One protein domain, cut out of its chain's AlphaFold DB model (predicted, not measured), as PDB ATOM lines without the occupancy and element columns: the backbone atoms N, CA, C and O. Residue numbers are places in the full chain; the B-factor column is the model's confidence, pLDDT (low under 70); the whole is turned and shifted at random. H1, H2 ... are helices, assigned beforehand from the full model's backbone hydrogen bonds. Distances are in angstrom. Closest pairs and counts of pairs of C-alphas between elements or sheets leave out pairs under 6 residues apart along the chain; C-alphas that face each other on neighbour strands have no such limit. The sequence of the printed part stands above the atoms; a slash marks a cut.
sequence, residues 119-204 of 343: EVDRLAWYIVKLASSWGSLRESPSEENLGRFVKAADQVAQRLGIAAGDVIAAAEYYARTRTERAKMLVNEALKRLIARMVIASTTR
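This is residues 119 to 204 of the 343 residues of an uncharacterized protein of Thermofilum pendens (UniProt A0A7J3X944). Four helices, H1 to H4 in chain order, stand side by side in an up-and-down bundle, each running against the one before it, with H4 coming back beside H1. The printed part has 86 residues, no named strand, and is all helix. It is compact, with a radius of gyration of the C-alphas of 12.4 A, and elongated, spanning 38 by 21 by 17 A.

Start with the hairpin of H1, residues 119 to 139, and H2, residues 143 to 160: they touch, closest at C-alphas 137 and 145, 5.0 A apart. H3, residues 165 to 177, touches H2, closest at C-alphas 168 and 150, 6.0 A. H4, residues 180 to 203, touches H3 with residues 182 to 193 alone, closest at C-alphas 182 and 174, 4.9 A. H4 touches H1, closest at C-alphas 194 and 127, 6.7 A, at a shallow tilt of 6 degrees, opposite ways. In H1, H2, H3 and H4 every O i to N i+4 pair is within hydrogen-bond range.

Find C-alpha 119 at (6.532, -38.035, 7.556); H1 runs 30.4 A from there. H2 spans 25.4 A, H3 18.3 A, and H4 34.3 A to C-alpha 203 at (8.238, -40.385, 19.602).

The C-alphas farthest apart, 177 and 204, are 38.0 A apart. The printed part has no cut, its three links are tight, and residue 204 has pLDDT under 70.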
ATOM      1  N   GLU A 119       7.079 -37.194   6.486       89.81
ATOM      2  CA  GLU A 119       6.532 -38.035   7.556       89.81
ATOM      3  C   GLU A 119       5.154 -37.557   8.031       89.81
ATOM      4  O   GLU A 119       4.248 -38.367   8.248       89.81
ATOM      5  N   VAL A 120       4.988 -36.237   8.153       92.94
ATOM      6  CA  VAL A 120       3.727 -35.598   8.543       92.94
ATOM      7  C   VAL A 120       2.695 -35.764   7.435       92.94
ATOM      8  O   VAL A 120       1.553 -36.110   7.731       92.94
ATOM      9  N   ASP A 121       3.094 -35.598   6.173       94.06
ATOM     10  CA  ASP A 121       2.226 -35.813   5.014       94.06
ATOM     11  C   ASP A 121       1.745 -37.269   4.932       94.06
ATOM     12  O   ASP A 121       0.542 -37.542   4.874       94.06
ATOM     13  N   ARG A 122       2.669 -38.234   5.064       93.56
ATOM     14  CA  ARG A 122       2.336 -39.665   5.117       93.56
ATOM     15  C   ARG A 122       1.335 -39.958   6.232       93.56
ATOM     16  O   ARG A 122       0.361 -40.678   6.007       93.56
ATOM     17  N   LEU A 123       1.561 -39.428   7.433       96.12
ATOM     18  CA  LEU A 123       0.652 -39.595   8.566       96.12
ATOM     19  C   LEU A 123      -0.726 -38.977   8.285       96.12
ATOM     20  O   LEU A 123      -1.748 -39.641   8.486       96.12
ATOM     21  N   ALA A 124      -0.756 -37.731   7.808       96.56
ATOM     22  CA  ALA A 124      -1.975 -37.002   7.480       96.56
ATOM     23  C   ALA A 124      -2.806 -37.753   6.433       96.56
ATOM     24  O   ALA A 124      -4.017 -37.911   6.609       96.56
ATOM     25  N   TRP A 125      -2.160 -38.324   5.414       96.94
ATOM     26  CA  TRP A 125      -2.817 -39.153   4.405       96.94
ATOM     27  C   TRP A 125      -3.548 -40.354   5.016       96.94
ATOM     28  O   TRP A 125      -4.708 -40.615   4.682       96.94
ATOM     29  N   TYR A 126      -2.919 -41.070   5.955       97.69
ATOM     30  CA  TYR A 126      -3.569 -42.190   6.645       97.69
ATOM     31  C   TYR A 126      -4.738 -41.744   7.523       97.69
ATOM     32  O   TYR A 126      -5.763 -42.429   7.556       97.69
ATOM     33  N   ILE A 127      -4.611 -40.603   8.206       97.94
ATOM     34  CA  ILE A 127      -5.693 -40.035   9.020       97.94
ATOM     35  C   ILE A 127      -6.890 -39.685   8.131       97.94
ATOM     36  O   ILE A 127      -8.008 -40.108   8.428       97.94
ATOM     37  N   VAL A 128      -6.665 -38.980   7.016       98.12
ATOM     38  CA  VAL A 128      -7.717 -38.623   6.052       98.12
ATOM     39  C   VAL A 128      -8.363 -39.880   5.477       98.12
ATOM     40  O   VAL A 128      -9.586 -39.989   5.452       98.12
ATOM     41  N   LYS A 129      -7.569 -40.877   5.079       97.50
ATOM     42  CA  LYS A 129      -8.083 -42.136   4.531       97.50
ATOM     43  C   LYS A 129      -8.977 -42.892   5.520       97.50
ATOM     44  O   LYS A 129     -10.048 -43.380   5.141       97.50
ATOM     45  N   LEU A 130      -8.562 -42.981   6.784       97.81
ATOM     46  CA  LEU A 130      -9.368 -43.568   7.855       97.81
ATOM     47  C   LEU A 130     -10.653 -42.771   8.109       97.81
ATOM     48  O   LEU A 130     -11.733 -43.354   8.175       97.81
ATOM     49  N   ALA A 131     -10.553 -41.447   8.229       97.94
ATOM     50  CA  ALA A 131     -11.699 -40.581   8.488       97.94
ATOM     51  C   ALA A 131     -12.731 -40.633   7.350       97.94
ATOM     52  O   ALA A 131     -13.925 -40.767   7.616       97.94
ATOM     53  N   SER A 132     -12.282 -40.604   6.094       97.94
ATOM     54  CA  SER A 132     -13.150 -40.683   4.916       97.94
ATOM     55  C   SER A 132     -13.845 -42.039   4.808       97.94
ATOM     56  O   SER A 132     -15.057 -42.090   4.610       97.94
ATOM     57  N   SER A 133     -13.117 -43.145   5.006       98.19
ATOM     58  CA  SER A 133     -13.723 -44.487   4.997       98.19
ATOM     59  C   SER A 133     -14.705 -44.698   6.156       98.19
ATOM     60  O   SER A 133     -15.752 -45.317   5.960       98.19
ATOM     61  N   TRP A 134     -14.437 -44.122   7.335       98.44
ATOM     62  CA  TRP A 134     -15.411 -44.080   8.427       98.44
ATOM     63  C   TRP A 134     -16.641 -43.252   8.055       98.44
ATOM     64  O   TRP A 134     -17.761 -43.680   8.320       98.44
ATOM     65  N   GLY A 135     -16.454 -42.094   7.415       98.25
ATOM     66  CA  GLY A 135     -17.536 -41.256   6.901       98.25
ATOM     67  C   GLY A 135     -18.482 -42.041   5.990       98.25
ATOM     68  O   GLY A 135     -19.678 -42.104   6.279       98.25
ATOM     69  N   SER A 136     -17.938 -42.738   4.985       98.12
ATOM     70  CA  SER A 136     -18.716 -43.612   4.093       98.12
ATOM     71  C   SER A 136     -19.469 -44.707   4.857       98.12
ATOM     72  O   SER A 136     -20.656 -44.922   4.612       98.12
ATOM     73  N   LEU A 137     -18.808 -45.387   5.805       98.44
ATOM     74  CA  LEU A 137     -19.433 -46.444   6.610       98.44
ATOM     75  C   LEU A 137     -20.549 -45.905   7.517       98.44
ATOM     76  O   LEU A 137     -21.577 -46.556   7.695       98.44
ATOM     77  N   ARG A 138     -20.355 -44.718   8.091       98.06
ATOM     78  CA  ARG A 138     -21.309 -44.042   8.977       98.06
ATOM     79  C   ARG A 138     -22.554 -43.568   8.231       98.06
ATOM     80  O   ARG A 138     -23.642 -43.577   8.800       98.06
ATOM     81  N   GLU A 139     -22.394 -43.114   6.994       97.62
ATOM     82  CA  GLU A 139     -23.506 -42.670   6.146       97.62
ATOM     83  C   GLU A 139     -24.284 -43.853   5.571       97.62
ATOM     84  O   GLU A 139     -25.515 -43.843   5.566       97.62
ATOM     85  N   SER A 140     -23.572 -44.897   5.144       97.94
ATOM     86  CA  SER A 140     -24.159 -46.110   4.585       97.94
ATOM     87  C   SER A 140     -23.454 -47.353   5.144       97.94
ATOM     88  O   SER A 140     -22.421 -47.773   4.612       97.94
ATOM     89  N   PRO A 141     -23.990 -47.964   6.222       97.31
ATOM     90  CA  PRO A 141     -23.406 -49.145   6.856       97.31
ATOM     91  C   PRO A 141     -23.675 -50.433   6.061       97.31
ATOM     92  O   PRO A 141     -24.448 -51.302   6.481       97.31
ATOM     93  N   SER A 142     -23.046 -50.520   4.886       97.94
ATOM     94  CA  SER A 142     -22.993 -51.689   4.005       97.94
ATOM     95  C   SER A 142     -21.742 -52.539   4.265       97.94
ATOM     96  O   SER A 142     -20.741 -52.047   4.791       97.94
ATOM     97  N   GLU A 143     -21.781 -53.816   3.869       97.88
ATOM     98  CA  GLU A 143     -20.617 -54.714   3.951       97.88
ATOM     99  C   GLU A 143     -19.442 -54.209   3.108       97.88
ATOM    100  O   GLU A 143     -18.294 -54.284   3.538       97.88
ATOM    101  N   GLU A 144     -19.725 -53.612   1.949       98.12
ATOM    102  CA  GLU A 144     -18.703 -53.009   1.095       98.12
ATOM    103  C   GLU A 144     -17.977 -51.854   1.804       98.12
ATOM    104  O   GLU A 144     -16.745 -51.815   1.837       98.12
ATOM    105  N   ASN A 145     -18.720 -50.927   2.421       98.25
ATOM    106  CA  ASN A 145     -18.122 -49.810   3.151       98.25
ATOM    107  C   ASN A 145     -17.379 -50.281   4.406       98.25
ATOM    108  O   ASN A 145     -16.333 -49.722   4.739       98.25
ATOM    109  N   LEU A 146     -17.870 -51.335   5.068       98.56
ATOM    110  CA  LEU A 146     -17.163 -51.964   6.181       98.56
ATOM    111  C   LEU A 146     -15.835 -52.558   5.702       98.56
ATOM    112  O   LEU A 146     -14.801 -52.274   6.297       98.56
ATOM    113  N   GLY A 147     -15.836 -53.289   4.586       98.12
ATOM    114  CA  GLY A 147     -14.621 -53.831   3.977       98.12
ATOM    115  C   GLY A 147     -13.607 -52.744   3.604       98.12
ATOM    116  O   GLY A 147     -12.413 -52.893   3.869       98.12
ATOM    117  N   ARG A 148     -14.066 -51.605   3.061       98.25
ATOM    118  CA  ARG A 148     -13.203 -50.441   2.776       98.25
ATOM    119  C   ARG A 148     -12.577 -49.865   4.049       98.25
ATOM    120  O   ARG A 148     -11.385 -49.557   4.043       98.25
ATOM    121  N   PHE A 149     -13.356 -49.736   5.125       98.56
ATOM    122  CA  PHE A 149     -12.870 -49.244   6.416       98.56
ATOM    123  C   PHE A 149     -11.853 -50.200   7.055       98.56
ATOM    124  O   PHE A 149     -10.770 -49.763   7.442       98.56
ATOM    125  N   VAL A 150     -12.157 -51.501   7.102       98.50
ATOM    126  CA  VAL A 150     -11.250 -52.532   7.643       98.50
ATOM    127  C   VAL A 150      -9.933 -52.542   6.874       98.50
ATOM    128  O   VAL A 150      -8.874 -52.421   7.479       98.50
ATOM    129  N   LYS A 151      -9.981 -52.526   5.537       98.38
ATOM    130  CA  LYS A 151      -8.777 -52.444   4.699       98.38
ATOM    131  C   LYS A 151      -7.941 -51.190   4.986       98.38
ATOM    132  O   LYS A 151      -6.714 -51.254   4.950       98.38
ATOM    133  N   ALA A 152      -8.570 -50.042   5.246       98.31
ATOM    134  CA  ALA A 152      -7.854 -48.820   5.615       98.31
ATOM    135  C   ALA A 152      -7.199 -48.934   7.006       98.31
ATOM    136  O   ALA A 152      -6.047 -48.530   7.169       98.31
ATOM    137  N   ALA A 153      -7.898 -49.521   7.979       98.25
ATOM    138  CA  ALA A 153      -7.379 -49.784   9.320       98.25
ATOM    139  C   ALA A 153      -6.210 -50.784   9.314       98.25
ATOM    140  O   ALA A 153      -5.192 -50.531   9.959       98.25
ATOM    141  N   ASP A 154      -6.295 -51.851   8.518       97.94
ATOM    142  CA  ASP A 154      -5.213 -52.826   8.349       97.94
ATOM    143  C   ASP A 154      -3.975 -52.201   7.706       97.94
ATOM    144  O   ASP A 154      -2.852 -52.468   8.126       97.94
ATOM    145  N   GLN A 155      -4.155 -51.314   6.723       96.56
ATOM    146  CA  GLN A 155      -3.033 -50.582   6.132       96.56
ATOM    147  C   GLN A 155      -2.314 -49.703   7.157       96.56
ATOM    148  O   GLN A 155      -1.088 -49.623   7.119       96.56
ATOM    149  N   VAL A 156      -3.053 -49.065   8.069       96.75
ATOM    150  CA  VAL A 156      -2.465 -48.311   9.183       96.75
ATOM    151  C   VAL A 156      -1.705 -49.241  10.121       96.75
ATOM    152  O   VAL A 156      -0.559 -48.948  10.463       96.75
ATOM    153  N   ALA A 157      -2.289 -50.387  10.472       96.25
ATOM    154  CA  ALA A 157      -1.632 -51.358  11.335       96.25
ATOM    155  C   ALA A 157      -0.332 -51.899  10.735       96.25
ATOM    156  O   ALA A 157       0.699 -51.891  11.402       96.25
ATOM    157  N   GLN A 158      -0.355 -52.293   9.464       96.19
ATOM    158  CA  GLN A 158       0.801 -52.858   8.769       96.19
ATOM    159  C   GLN A 158       1.895 -51.821   8.513       96.19
ATOM    160  O   GLN A 158       3.073 -52.121   8.672       96.19
ATOM    161  N   ARG A 159       1.532 -50.601   8.097       95.50
ATOM    162  CA  ARG A 159       2.517 -49.615   7.625       95.50
ATOM    163  C   ARG A 159       3.026 -48.666   8.697       95.50
ATOM    164  O   ARG A 159       4.056 -48.038   8.465       95.50
ATOM    165  N   LEU A 160       2.300 -48.512   9.802       93.31
ATOM    166  CA  LEU A 160       2.719 -47.684  10.937       93.31
ATOM    167  C   LEU A 160       3.018 -48.517  12.194       93.31
ATOM    168  O   LEU A 160       3.482 -47.958  13.179       93.31
ATOM    169  N   GLY A 161       2.755 -49.830  12.183       94.56
ATOM    170  CA  GLY A 161       2.989 -50.703  13.337       94.56
ATOM    171  C   GLY A 161       2.017 -50.466  14.499       94.56
ATOM    172  O   GLY A 161       2.361 -50.714  15.652       94.56
ATOM    173  N   ILE A 162       0.809 -49.955  14.229       96.19
ATOM    174  CA  ILE A 162      -0.151 -49.546  15.269       96.19
ATOM    175  C   ILE A 162      -1.362 -50.474  15.281       96.19
ATOM    176  O   ILE A 162      -2.133 -50.523  14.329       96.19
ATOM    177  N   ALA A 163      -1.600 -51.153  16.403       96.38
ATOM    178  CA  ALA A 163      -2.722 -52.080  16.533       96.38
ATOM    179  C   ALA A 163      -4.091 -51.408  16.284       96.38
ATOM    180  O   ALA A 163      -4.516 -50.532  17.047       96.38
ATOM    181  N   ALA A 164      -4.812 -51.872  15.259       98.19
ATOM    182  CA  ALA A 164      -6.115 -51.341  14.842       98.19
ATOM    183  C   ALA A 164      -7.323 -52.224  15.232       98.19
ATOM    184  O   ALA A 164      -8.459 -51.888  14.904       98.19
ATOM    185  N   GLY A 165      -7.111 -53.322  15.968       97.88
ATOM    186  CA  GLY A 165      -8.167 -54.293  16.297       97.88
ATOM    187  C   GLY A 165      -9.403 -53.681  16.972       97.88
ATOM    188  O   GLY A 165     -10.527 -53.966  16.566       97.88
ATOM    189  N   ASP A 166      -9.210 -52.769  17.929       98.12
ATOM    190  CA  ASP A 166     -10.320 -52.132  18.653       98.12
ATOM    191  C   ASP A 166     -11.249 -51.326  17.734       98.12
ATOM    192  O   ASP A 166     -12.470 -51.342  17.908       98.12
ATOM    193  N   VAL A 167     -10.688 -50.611  16.747       98.56
ATOM    194  CA  VAL A 167     -11.501 -49.797  15.833       98.56
ATOM    195  C   VAL A 167     -12.244 -50.675  14.827       98.56
ATOM    196  O   VAL A 167     -13.394 -50.379  14.505       98.56
ATOM    197  N   ILE A 168     -11.631 -51.781  14.395       98.69
ATOM    198  CA  ILE A 168     -12.258 -52.781  13.522       98.69
ATOM    199  C   ILE A 168     -13.444 -53.429  14.246       98.69
ATOM    200  O   ILE A 168     -14.569 -53.382  13.749       98.69
ATOM    201  N   ALA A 169     -13.236 -53.923  15.470       98.44
ATOM    202  CA  ALA A 169     -14.289 -54.549  16.268       98.44
ATOM    203  C   ALA A 169     -15.460 -53.588  16.552       98.44
ATOM    204  O   ALA A 169     -16.633 -53.969  16.467       98.44
ATOM    205  N   ALA A 170     -15.161 -52.318  16.850       98.50
ATOM    206  CA  ALA A 170     -16.185 -51.294  17.030       98.50
ATOM    207  C   ALA A 170     -16.970 -51.031  15.731       98.50
ATOM    208  O   ALA A 170     -18.197 -50.902  15.774       98.50
ATOM    209  N   ALA A 171     -16.286 -50.964  14.584       98.56
ATOM    210  CA  ALA A 171     -16.906 -50.713  13.284       98.56
ATOM    211  C   ALA A 171     -17.822 -51.865  12.853       98.56
ATOM    212  O   ALA A 171     -18.948 -51.621  12.418       98.56
ATOM    213  N   GLU A 172     -17.406 -53.114  13.059       98.44
ATOM    214  CA  GLU A 172     -18.253 -54.289  12.833       98.44
ATOM    215  C   GLU A 172     -19.498 -54.280  13.727       98.44
ATOM    216  O   GLU A 172     -20.617 -54.548  13.280       98.44
ATOM    217  N   TYR A 173     -19.323 -53.947  15.010       98.25
ATOM    218  CA  TYR A 173     -20.441 -53.818  15.938       98.25
ATOM    219  C   TYR A 173     -21.423 -52.724  15.497       98.25
ATOM    220  O   TYR A 173     -22.643 -52.907  15.576       98.25
ATOM    221  N   TYR A 174     -20.912 -51.603  14.985       98.38
ATOM    222  CA  TYR A 174     -21.732 -50.546  14.407       98.38
ATOM    223  C   TYR A 174     -22.471 -51.001  13.147       98.38
ATOM    224  O   TYR A 174     -23.683 -50.804  13.074       98.38
ATOM    225  N   ALA A 175     -21.800 -51.668  12.206       98.06
ATOM    226  CA  ALA A 175     -22.425 -52.160  10.978       98.06
ATOM    227  C   ALA A 175     -23.614 -53.096  11.267       98.06
ATOM    228  O   ALA A 175     -24.658 -52.991  10.617       98.06
ATOM    229  N   ARG A 176     -23.491 -53.942  12.304       98.06
ATOM    230  CA  ARG A 176     -24.552 -54.857  12.761       98.06
ATOM    231  C   ARG A 176     -25.698 -54.155  13.493       98.06
ATOM    232  O   ARG A 176     -26.856 -54.491  13.276       98.06
ATOM    233  N   THR A 177     -25.396 -53.222  14.398       97.75
ATOM    234  CA  THR A 177     -26.410 -52.666  15.319       97.75
ATOM    235  C   THR A 177     -27.009 -51.339  14.873       97.75
ATOM    236  O   THR A 177     -28.153 -51.048  15.213       97.75
ATOM    237  N   ARG A 178     -26.245 -50.518  14.142       96.50
ATOM    238  CA  ARG A 178     -26.643 -49.204  13.611       96.50
ATOM    239  C   ARG A 178     -27.212 -48.253  14.672       96.50
ATOM    240  O   ARG A 178     -28.100 -47.451  14.401       96.50
ATOM    241  N   THR A 179     -26.700 -48.345  15.899       97.44
ATOM    242  CA  THR A 179     -27.119 -47.483  17.013       97.44
ATOM    243  C   THR A 179     -26.179 -46.290  17.186       97.44
ATOM    244  O   THR A 179     -24.976 -46.394  16.945       97.44
ATOM    245  N   GLU A 180     -26.696 -45.170  17.704       96.62
ATOM    246  CA  GLU A 180     -25.858 -44.013  18.067       96.62
ATOM    247  C   GLU A 180     -24.802 -44.373  19.121       96.62
ATOM    248  O   GLU A 180     -23.685 -43.862  19.090       96.62
ATOM    249  N   ARG A 181     -25.100 -45.323  20.016       94.81
ATOM    250  CA  ARG A 181     -24.116 -45.825  20.983       94.81
ATOM    251  C   ARG A 181     -22.946 -46.531  20.301       94.81
ATOM    252  O   ARG A 181     -21.802 -46.285  20.672       94.81
ATOM    253  N   ALA A 182     -23.221 -47.383  19.316       97.00
ATOM    254  CA  ALA A 182     -22.173 -48.046  18.548       97.00
ATOM    255  C   ALA A 182     -21.354 -47.036  17.728       97.00
ATOM    256  O   ALA A 182     -20.132 -47.105  17.718       97.00
ATOM    257  N   LYS A 183     -22.003 -46.029  17.137       98.00
ATOM    258  CA  LYS A 183     -21.327 -44.928  16.434       98.00
ATOM    259  C   LYS A 183     -20.394 -44.128  17.348       98.00
ATOM    260  O   LYS A 183     -19.263 -43.840  16.967       98.00
ATOM    261  N   MET A 184     -20.833 -43.797  18.566       97.88
ATOM    262  CA  MET A 184     -19.975 -43.146  19.566       97.88
ATOM    263  C   MET A 184     -18.776 -44.018  19.948       97.88
ATOM    264  O   MET A 184     -17.679 -43.493  20.119       97.88
ATOM    265  N   LEU A 185     -18.970 -45.337  20.050       97.94
ATOM    266  CA  LEU A 185     -17.887 -46.278  20.336       97.94
ATOM    267  C   LEU A 185     -16.834 -46.283  19.219       97.94
ATOM    268  O   LEU A 185     -15.645 -46.211  19.522       97.94
ATOM    269  N   VAL A 186     -17.255 -46.291  17.948       98.31
ATOM    270  CA  VAL A 186     -16.328 -46.181  16.808       98.31
ATOM    271  C   VAL A 186     -15.581 -44.851  16.834       98.31
ATOM    272  O   VAL A 186     -14.364 -44.847  16.696       98.31
ATOM    273  N   ASN A 187     -16.273 -43.732  17.075       98.25
ATOM    274  CA  ASN A 187     -15.630 -42.416  17.167       98.25
ATOM    275  C   ASN A 187     -14.558 -42.372  18.269       98.25
ATOM    276  O   ASN A 187     -13.481 -41.817  18.063       98.25
ATOM    277  N   GLU A 188     -14.837 -42.962  19.434       98.44
ATOM    278  CA  GLU A 188     -13.875 -43.038  20.536       98.44
ATOM    279  C   GLU A 188     -12.671 -43.920  20.178       98.44
ATOM    280  O   GLU A 188     -11.529 -43.509  20.392       98.44
ATOM    281  N   ALA A 189     -12.905 -45.096  19.589       98.31
ATOM    282  CA  ALA A 189     -11.842 -45.995  19.145       98.31
ATOM    283  C   ALA A 189     -10.972 -45.361  18.044       98.31
ATOM    284  O   ALA A 189      -9.744 -45.425  18.109       98.31
ATOM    285  N   LEU A 190     -11.594 -44.679  17.079       98.44
ATOM    286  CA  LEU A 190     -10.909 -43.981  15.993       98.44
ATOM    287  C   LEU A 190     -10.059 -42.821  16.522       98.44
ATOM    288  O   LEU A 190      -8.892 -42.706  16.158       98.44
ATOM    289  N   LYS A 191     -10.595 -42.008  17.444       98.38
ATOM    290  CA  LYS A 191      -9.838 -40.938  18.113       98.38
ATOM    291  C   LYS A 191      -8.603 -41.488  18.830       98.38
ATOM    292  O   LYS A 191      -7.523 -40.915  18.715       98.38
ATOM    293  N   ARG A 192      -8.740 -42.610  19.546       97.62
ATOM    294  CA  ARG A 192      -7.615 -43.281  20.222       97.62
ATOM    295  C   ARG A 192      -6.592 -43.841  19.239       97.62
ATOM    296  O   ARG A 192      -5.399 -43.786  19.518       97.62
ATOM    297  N   LEU A 193      -7.030 -44.384  18.103       98.06
ATOM    298  CA  LEU A 193      -6.127 -44.838  17.048       98.06
ATOM    299  C   LEU A 193      -5.334 -43.664  16.461       98.06
ATOM    300  O   LEU A 193      -4.112 -43.734  16.441       98.06
ATOM    301  N   ILE A 194      -6.002 -42.570  16.089       98.19
ATOM    302  CA  ILE A 194      -5.352 -41.361  15.556       98.19
ATOM    303  C   ILE A 194      -4.356 -40.783  16.567       98.19
ATOM    304  O   ILE A 194      -3.226 -40.474  16.204       98.19
ATOM    305  N   ALA A 195      -4.727 -40.701  17.848       97.38
ATOM    306  CA  ALA A 195      -3.811 -40.249  18.895       97.38
ATOM    307  C   ALA A 195      -2.554 -41.132  18.979       97.38
ATOM    308  O   ALA A 195      -1.446 -40.612  19.056       97.38
ATOM    309  N   ARG A 196      -2.705 -42.463  18.895       96.75
ATOM    310  CA  ARG A 196      -1.562 -43.387  18.834       96.75
ATOM    311  C   ARG A 196      -0.714 -43.184  17.579       96.75
ATOM    312  O   ARG A 196       0.499 -43.288  17.683       96.75
ATOM    313  N   MET A 197      -1.321 -42.857  16.435       96.31
ATOM    314  CA  MET A 197      -0.586 -42.534  15.204       96.31
ATOM    315  C   MET A 197       0.286 -41.290  15.364       96.31
ATOM    316  O   MET A 197       1.464 -41.337  15.022       96.31
ATOM    317  N   VAL A 198      -0.255 -40.222  15.953       95.94
ATOM    318  CA  VAL A 198       0.490 -38.979  16.216       95.94
ATOM    319  C   VAL A 198       1.587 -39.184  17.262       95.94
ATOM    320  O   VAL A 198       2.693 -38.668  17.119       95.94
ATOM    321  N   ILE A 199       1.316 -39.952  18.320       93.69
ATOM    322  CA  ILE A 199       2.338 -40.255  19.330       93.69
ATOM    323  C   ILE A 199       3.460 -41.072  18.690       93.69
ATOM    324  O   ILE A 199       4.619 -40.701  18.825       93.69
ATOM    325  N   ALA A 200       3.131 -42.132  17.948       90.94
ATOM    326  CA  ALA A 200       4.122 -42.995  17.307       90.94
ATOM    327  C   ALA A 200       5.009 -42.237  16.309       90.94
ATOM    328  O   ALA A 200       6.203 -42.506  16.241       90.94
ATOM    329  N   SER A 201       4.456 -41.270  15.568       90.38
ATOM    330  CA  SER A 201       5.242 -40.453  14.638       90.38
ATOM    331  C   SER A 201       6.131 -39.428  15.341       90.38
ATOM    332  O   SER A 201       7.180 -39.090  14.821       90.38
ATOM    333  N   THR A 202       5.728 -38.919  16.509       87.69
ATOM    334  CA  THR A 202       6.485 -37.887  17.247       87.69
ATOM    335  C   THR A 202       7.511 -38.464  18.218       87.69
ATOM    336  O   THR A 202       8.478 -37.790  18.555       87.69
ATOM    337  N   THR A 203       7.312 -39.702  18.681       83.00
ATOM    338  CA  THR A 203       8.238 -40.385  19.602       83.00
ATOM    339  C   THR A 203       9.233 -41.292  18.898       83.00
ATOM    340  O   THR A 203      10.163 -41.756  19.553       83.00
ATOM    341  N   ARG A 204       9.085 -41.539  17.588       69.44
ATOM    342  CA  ARG A 204      10.112 -42.239  16.817       69.44
ATOM    343  C   ARG A 204      11.367 -41.357  16.838       69.44
ATOM    344  O   ARG A 204      11.325 -40.267  16.270       69.44
TER     345      ARG A 204